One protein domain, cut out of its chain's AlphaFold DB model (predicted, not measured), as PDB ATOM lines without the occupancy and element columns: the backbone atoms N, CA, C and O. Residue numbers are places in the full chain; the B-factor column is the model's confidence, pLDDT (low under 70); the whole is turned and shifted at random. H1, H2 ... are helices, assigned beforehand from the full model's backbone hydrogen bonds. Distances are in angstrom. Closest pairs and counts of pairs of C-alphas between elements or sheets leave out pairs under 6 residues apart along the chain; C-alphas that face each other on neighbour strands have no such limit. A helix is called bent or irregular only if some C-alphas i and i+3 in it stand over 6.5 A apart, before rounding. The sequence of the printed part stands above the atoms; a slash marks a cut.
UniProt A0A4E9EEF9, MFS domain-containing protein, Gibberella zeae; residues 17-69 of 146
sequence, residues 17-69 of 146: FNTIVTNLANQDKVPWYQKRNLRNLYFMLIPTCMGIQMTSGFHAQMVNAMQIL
ATOM      1  N   PHE A  17      59.179  -4.473  13.492       73.00
ATOM      2  CA  PHE A  17      58.529  -4.459  12.180       73.00
ATOM      3  C   PHE A  17      58.370  -3.037  11.637       73.00
ATOM      4  O   PHE A  17      58.721  -2.775  10.487       73.00
ATOM      5  N   ASN A  18      57.910  -2.098  12.467       74.50
ATOM      6  CA  ASN A  18      57.769  -0.695  12.078       74.50
ATOM      7  C   ASN A  18      59.126  -0.083  11.715       74.50
ATOM      8  O   ASN A  18      59.222   0.650  10.730       74.50
ATOM      9  N   THR A  19      60.190  -0.434  12.438       78.25
ATOM     10  CA  THR A  19      61.552   0.024  12.127       78.25
ATOM     11  C   THR A  19      62.034  -0.533  10.783       78.25
ATOM     12  O   THR A  19      62.543   0.217   9.948       78.25
ATOM     13  N   ILE A  20      61.809  -1.824  10.515       78.69
ATOM     14  CA  ILE A  20      62.155  -2.471   9.239       78.69
ATOM     15  C   ILE A  20      61.357  -1.869   8.074       78.69
ATOM     16  O   ILE A  20      61.945  -1.516   7.053       78.69
ATOM     17  N   VAL A  21      60.040  -1.695   8.219       78.88
ATOM     18  CA  VAL A  21      59.180  -1.088   7.188       78.88
ATOM     19  C   VAL A  21      59.591   0.354   6.913       78.88
ATOM     20  O   VAL A  21      59.658   0.753   5.752       78.88
ATOM     21  N   THR A  22      59.934   1.123   7.947       77.88
ATOM     22  CA  THR A  22      60.404   2.508   7.797       77.88
ATOM     23  C   THR A  22      61.752   2.562   7.081       77.88
ATOM     24  O   THR A  22      61.953   3.394   6.199       77.88
ATOM     25  N   ASN A  23      62.658   1.632   7.384       82.81
ATOM     26  CA  ASN A  23      63.940   1.518   6.690       82.81
ATOM     27  C   ASN A  23      63.763   1.140   5.211       82.81
ATOM     28  O   ASN A  23      64.410   1.735   4.352       82.81
ATOM     29  N   LEU A  24      62.852   0.215   4.901       77.00
ATOM     30  CA  LEU A  24      62.504  -0.153   3.524       77.00
ATOM     31  C   LEU A  24      61.806   0.998   2.778       77.00
ATOM     32  O   LEU A  24      62.099   1.231   1.608       77.00
ATOM     33  N   ALA A  25      60.938   1.757   3.452       75.94
ATOM     34  CA  ALA A  25      60.296   2.945   2.892       75.94
ATOM     35  C   ALA A  25      61.313   4.065   2.607       75.94
ATOM     36  O   ALA A  25      61.259   4.691   1.552       75.94
ATOM     37  N   ASN A  26      62.291   4.269   3.494       75.62
ATOM     38  CA  ASN A  26      63.378   5.238   3.307       75.62
ATOM     39  C   ASN A  26      64.342   4.852   2.170       75.62
ATOM     40  O   ASN A  26      64.963   5.724   1.557       75.62
ATOM     41  N   GLN A  27      64.473   3.556   1.875       78.38
ATOM     42  CA  GLN A  27      65.247   3.058   0.732       78.38
ATOM     43  C   GLN A  27      64.517   3.259  -0.604       78.38
ATOM     44  O   GLN A  27      65.149   3.254  -1.664       78.38
ATOM     45  N   ASP A  28      63.207   3.500  -0.576       70.25
ATOM     46  CA  ASP A  28      62.371   3.641  -1.760       70.25
ATOM     47  C   ASP A  28      62.357   5.085  -2.298       70.25
ATOM     48  O   ASP A  28      61.352   5.792  -2.275       70.25
ATOM     49  N   LYS A  29      63.514   5.549  -2.788       71.88
ATOM     50  CA  LYS A  29      63.706   6.927  -3.291       71.88
ATOM     51  C   LYS A  29      63.096   7.207  -4.666       71.88
ATOM     52  O   LYS A  29      63.096   8.357  -5.107       71.88
ATOM     53  N   VAL A  30      62.630   6.184  -5.381       72.75
ATOM     54  CA  VAL A  30      62.104   6.365  -6.738       72.75
ATOM     55  C   VAL A  30      60.699   6.978  -6.687       72.75
ATOM     56  O   VAL A  30      59.794   6.388  -6.091       72.75
ATOM     57  N   PRO A  31      60.471   8.143  -7.322       77.19
ATOM     58  CA  PRO A  31      59.164   8.782  -7.320       77.19
ATOM     59  C   PRO A  31      58.093   7.866  -7.925       77.19
ATOM     60  O   PRO A  31      58.327   7.125  -8.884       77.19
ATOM     61  N   TRP A  32      56.882   7.946  -7.369       74.12
ATOM     62  CA  TRP A  32      55.760   7.045  -7.660       74.12
ATOM     63  C   TRP A  32      55.433   6.909  -9.160       74.12
ATOM     64  O   TRP A  32      55.013   5.838  -9.601       74.12
ATOM     65  N   TYR A  33      55.672   7.958  -9.957       73.62
ATOM     66  CA  TYR A  33      55.390   7.976 -11.396       73.62
ATOM     67  C   TYR A  33      56.328   7.071 -12.218       73.62
ATOM     68  O   TYR A  33      55.966   6.658 -13.321       73.62
ATOM     69  N   GLN A  34      57.517   6.724 -11.709       79.94
ATOM     70  CA  GLN A  34      58.461   5.855 -12.424       79.94
ATOM     71  C   GLN A  34      58.090   4.369 -12.302       79.94
ATOM     72  O   GLN A  34      58.421   3.560 -13.172       79.94
ATOM     73  N   LYS A  35      57.315   3.993 -11.280       80.75
ATOM     74  CA  LYS A  35      56.899   2.607 -11.043       80.75
ATOM     75  C   LYS A  35      55.705   2.221 -11.920       80.75
ATOM     76  O   LYS A  35      54.629   2.810 -11.846       80.75
ATOM     77  N   ARG A  36      55.863   1.206 -12.774       79.62
ATOM     78  CA  ARG A  36      54.812   0.757 -13.717       79.62
ATOM     79  C   ARG A  36      53.622   0.089 -13.013       79.62
ATOM     80  O   ARG A  36      52.472   0.351 -13.339       79.62
ATOM     81  N   ASN A  37      53.906  -0.724 -12.008       80.56
ATOM     82  CA  ASN A  37      52.951  -1.402 -11.132       80.56
ATOM     83  C   ASN A  37      52.145  -0.430 -10.249       80.56
ATOM     84  O   ASN A  37      50.942  -0.628 -10.093       80.56
ATOM     85  N   LEU A  38      52.765   0.640  -9.739       78.88
ATOM     86  CA  LEU A  38      52.053   1.664  -8.960       78.88
ATOM     87  C   LEU A  38      51.119   2.501  -9.845       78.88
ATOM     88  O   LEU A  38      49.972   2.732  -9.478       78.88
ATOM     89  N   ARG A  39      51.561   2.878 -11.052       82.56
ATOM     90  CA  ARG A  39      50.706   3.574 -12.028       82.56
ATOM     91  C   ARG A  39      49.483   2.755 -12.419       82.56
ATOM     92  O   ARG A  39      48.381   3.283 -12.378       82.56
ATOM     93  N   ASN A  40      49.660   1.475 -12.747       82.19
ATOM     94  CA  ASN A  40      48.534   0.605 -13.102       82.19
ATOM     95  C   ASN A  40      47.519   0.486 -11.956       82.19
ATOM     96  O   ASN A  40      46.317   0.474 -12.208       82.19
ATOM     97  N   LEU A  41      47.992   0.449 -10.704       82.50
ATOM     98  CA  LEU A  41      47.118   0.467  -9.532       82.50
ATOM     99  C   LEU A  41      46.310   1.771  -9.459       82.50
ATOM    100  O   LEU A  41      45.092   1.713  -9.324       82.50
ATOM    101  N   TYR A  42      46.958   2.932  -9.596       83.50
ATOM    102  CA  TYR A  42      46.267   4.225  -9.572       83.50
ATOM    103  C   TYR A  42      45.283   4.389 -10.735       83.50
ATOM    104  O   TYR A  42      44.152   4.812 -10.509       83.50
ATOM    105  N   PHE A  43      45.655   3.987 -11.954       84.94
ATOM    106  CA  PHE A  43      44.764   4.028 -13.119       84.94
ATOM    107  C   PHE A  43      43.502   3.179 -12.940       84.94
ATOM    108  O   PHE A  43      42.456   3.534 -13.472       84.94
ATOM    109  N   MET A  44      43.582   2.082 -12.188       82.50
ATOM    110  CA  MET A  44      42.430   1.225 -11.904       82.50
ATOM    111  C   MET A  44      41.609   1.719 -10.701       82.50
ATOM    112  O   MET A  44      40.384   1.579 -10.668       82.50
ATOM    113  N   LEU A  45      42.276   2.322  -9.714       85.00
ATOM    114  CA  LEU A  45      41.655   2.795  -8.479       85.00
ATOM    115  C   LEU A  45      40.895   4.111  -8.672       85.00
ATOM    116  O   LEU A  45      39.793   4.237  -8.149       85.00
ATOM    117  N   ILE A  46      41.425   5.055  -9.459       88.06
ATOM    118  CA  ILE A  46      40.786   6.354  -9.745       88.06
ATOM    119  C   ILE A  46      39.339   6.193 -10.264       88.06
ATOM    120  O   ILE A  46      38.430   6.711  -9.612       88.06
ATOM    121  N   PRO A  47      39.069   5.475 -11.377       85.56
ATOM    122  CA  PRO A  47      37.708   5.349 -11.904       85.56
ATOM    123  C   PRO A  47      36.794   4.559 -10.962       85.56
ATOM    124  O   PRO A  47      35.622   4.896 -10.822       85.56
ATOM    125  N   THR A  48      37.327   3.550 -10.270       84.12
ATOM    126  CA  THR A  48      36.552   2.738  -9.325       84.12
ATOM    127  C   THR A  48      36.121   3.558  -8.108       84.12
ATOM    128  O   THR A  48      34.941   3.576  -7.762       84.12
ATOM    129  N   CYS A  49      37.043   4.302  -7.491       86.75
ATOM    130  CA  CYS A  49      36.733   5.183  -6.366       86.75
ATOM    131  C   CYS A  49      35.757   6.290  -6.764       86.75
ATOM    132  O   CYS A  49      34.815   6.552  -6.015       86.75
ATOM    133  N   MET A  50      35.962   6.929  -7.918       89.94
ATOM    134  CA  MET A  50      35.046   7.960  -8.413       89.94
ATOM    135  C   MET A  50      33.646   7.391  -8.659       89.94
ATOM    136  O   MET A  50      32.665   7.984  -8.216       89.94
ATOM    137  N   GLY A  51      33.546   6.214  -9.283       86.94
ATOM    138  CA  GLY A  51      32.270   5.539  -9.522       86.94
ATOM    139  C   GLY A  51      31.508   5.230  -8.231       86.94
ATOM    140  O   GLY A  51      30.317   5.530  -8.139       86.94
ATOM    141  N   ILE A  52      32.191   4.706  -7.208       86.00
ATOM    142  CA  ILE A  52      31.575   4.401  -5.905       86.00
ATOM    143  C   ILE A  52      31.066   5.679  -5.223       86.00
ATOM    144  O   ILE A  52      29.934   5.708  -4.739       86.00
ATOM    145  N   GLN A  53      31.863   6.752  -5.214       89.38
ATOM    146  CA  GLN A  53      31.470   8.027  -4.599       89.38
ATOM    147  C   GLN A  53      30.255   8.643  -5.300       89.38
ATOM    148  O   GLN A  53      29.267   8.956  -4.634       89.38
ATOM    149  N   MET A  54      30.279   8.722  -6.633       89.50
ATOM    150  CA  MET A  54      29.148   9.212  -7.434       89.50
ATOM    151  C   MET A  54      27.870   8.412  -7.155       89.50
ATOM    152  O   MET A  54      26.815   8.984  -6.888       89.50
ATOM    153  N   THR A  55      27.980   7.083  -7.159       86.31
ATOM    154  CA  THR A  55      26.841   6.176  -6.981       86.31
ATOM    155  C   THR A  55      26.267   6.275  -5.567       86.31
ATOM    156  O   THR A  55      25.058   6.402  -5.397       86.31
ATOM    157  N   SER A  56      27.118   6.311  -4.539       87.56
ATOM    158  CA  SER A  56      26.676   6.460  -3.146       87.56
ATOM    159  C   SER A  56      25.921   7.771  -2.888       87.56
ATOM    160  O   SER A  56      24.868   7.751  -2.247       87.56
ATOM    161  N   GLY A  57      26.404   8.890  -3.440       89.25
ATOM    162  CA  GLY A  57      25.719  10.182  -3.358       89.25
ATOM    163  C   GLY A  57      24.394  10.180  -4.120       89.25
ATOM    164  O   GLY A  57      23.385  10.675  -3.616       89.25
ATOM    165  N   PHE A  58      24.373   9.560  -5.301       87.94
ATOM    166  CA  PHE A  58      23.159   9.388  -6.090       87.94
ATOM    167  C   PHE A  58      22.093   8.573  -5.344       87.94
ATOM    168  O   PHE A  58      20.955   9.026  -5.244       87.94
ATOM    169  N   HIS A  59      22.447   7.429  -4.748       84.81
ATOM    170  CA  HIS A  59      21.498   6.602  -3.990       84.81
ATOM    171  C   HIS A  59      20.898   7.340  -2.794       84.81
ATOM    172  O   HIS A  59      19.688   7.265  -2.576       84.81
ATOM    173  N   ALA A  60      21.714   8.083  -2.043       86.31
ATOM    174  CA  ALA A  60      21.231   8.859  -0.906       86.31
ATOM    175  C   ALA A  60      20.197   9.908  -1.343       86.31
ATOM    176  O   ALA A  60      19.134  10.029  -0.733       86.31
ATOM    177  N   GLN A  61      20.463  10.638  -2.428       88.19
ATOM    178  CA  GLN A  61      19.509  11.622  -2.945       88.19
ATOM    179  C   GLN A  61      18.268  10.967  -3.562       88.19
ATOM    180  O   GLN A  61      17.159  11.451  -3.347       88.19
ATOM    181  N   MET A  62      18.429   9.836  -4.253       86.50
ATOM    182  CA  MET A  62      17.321   9.081  -4.840       86.50
ATOM    183  C   MET A  62      16.326   8.614  -3.770       86.50
ATOM    184  O   MET A  62      15.124   8.813  -3.934       86.50
ATOM    185  N   VAL A  63      16.799   8.043  -2.655       83.94
ATOM    186  CA  VAL A  63      15.922   7.588  -1.558       83.94
ATOM    187  C   VAL A  63      15.176   8.763  -0.922       83.94
ATOM    188  O   VAL A  63      13.982   8.650  -0.654       83.94
ATOM    189  N   ASN A  64      15.842   9.905  -0.737       85.00
ATOM    190  CA  ASN A  64      15.195  11.113  -0.219       85.00
ATOM    191  C   ASN A  64      14.128  11.658  -1.184       85.00
ATOM    192  O   ASN A  64      13.025  11.982  -0.751       85.00
ATOM    193  N   ALA A  65      14.414  11.703  -2.490       86.62
ATOM    194  CA  ALA A  65      13.461  12.154  -3.503       86.62
ATOM    195  C   ALA A  65      12.235  11.228  -3.598       86.62
ATOM    196  O   ALA A  65      11.103  11.707  -3.642       86.62
ATOM    197  N   MET A  66      12.439   9.906  -3.557       82.81
ATOM    198  CA  MET A  66      11.355   8.913  -3.600       82.81
ATOM    199  C   MET A  66      10.370   9.051  -2.435       82.81
ATOM    200  O   MET A  66       9.170   8.875  -2.626       82.81
ATOM    201  N   GLN A  67      10.836   9.433  -1.244       78.12
ATOM    202  CA  GLN A  67       9.967   9.613  -0.073       78.12
ATOM    203  C   GLN A  67       8.998  10.804  -0.181       78.12
ATOM    204  O   GLN A  67       8.075  10.901   0.637       78.12
ATOM    205  N   ILE A  68       9.208  11.701  -1.153       80.56
ATOM    206  CA  ILE A  68       8.347  12.859  -1.436       80.56
ATOM    207  C   ILE A  68       7.257  12.497  -2.459       80.56
ATOM    208  O   ILE A  68       6.215  13.152  -2.499       80.56
ATOM    209  N   LEU A  69       7.451  11.449  -3.272       79.69
ATOM    210  CA  LEU A  69       6.509  11.107  -4.337       79.69
ATOM    211  C   LEU A  69       5.155  10.626  -3.771       79.69
ATOM    212  O   LEU A  69       5.120   9.738  -2.914       79.69
TER     213      LEU A  69
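AT A GLANCE: This is residues 17 to 69 of the 146 residues of the protein "MFS domain-containing protein" of Gibberella zeae (UniProt A0A4E9EEF9). The printed part is an open L: a long helix, H2, makes the long arm, and a short helix, H1, makes the short arm beyond its first end, with residues 28 to 35 as the corner. The two helices do not pack on each other. The printed part has 53 residues with two named helices, H1 then H2, and no named strand; its class is all helix. It is extended, with a radius of gyration of the C-alphas of 19.8 A and spans of 59 by 26 by 12 A.

HOW THE PARTS SIT: H1, residues 17 to 27, and H2, residues 36 to 66, are apart, with no C-alpha of the one within 8 A of the other. A short link of 8 residues joins them. Residues 17 to 69 stand free, of which 17 to 27 belong to H1 and 36 to 66 to H2: each of their C-alphas has no C-alpha within 10 A that is 8 or more residues away along the chain. In H1 every O i to N i+4 pair is within hydrogen-bond range; in H2, 25 of 27 are.

IN THESE COORDINATES: H1 begins at C-alpha 17 (58.529, -4.459, 12.180) and is 15.3 A long. H2 is 45.4 A long and ends at C-alpha 66 (11.355, 8.913, -3.600). It is neither bent nor irregular, but only just: C-alphas 44 and 47 are 6.3 A apart.

THE WHOLE: The two C-alphas farthest apart, of Gln 27 and Leu 69, are 59.5 A apart. The printed part has no cut, and no printed residue is under 70 in pLDDT.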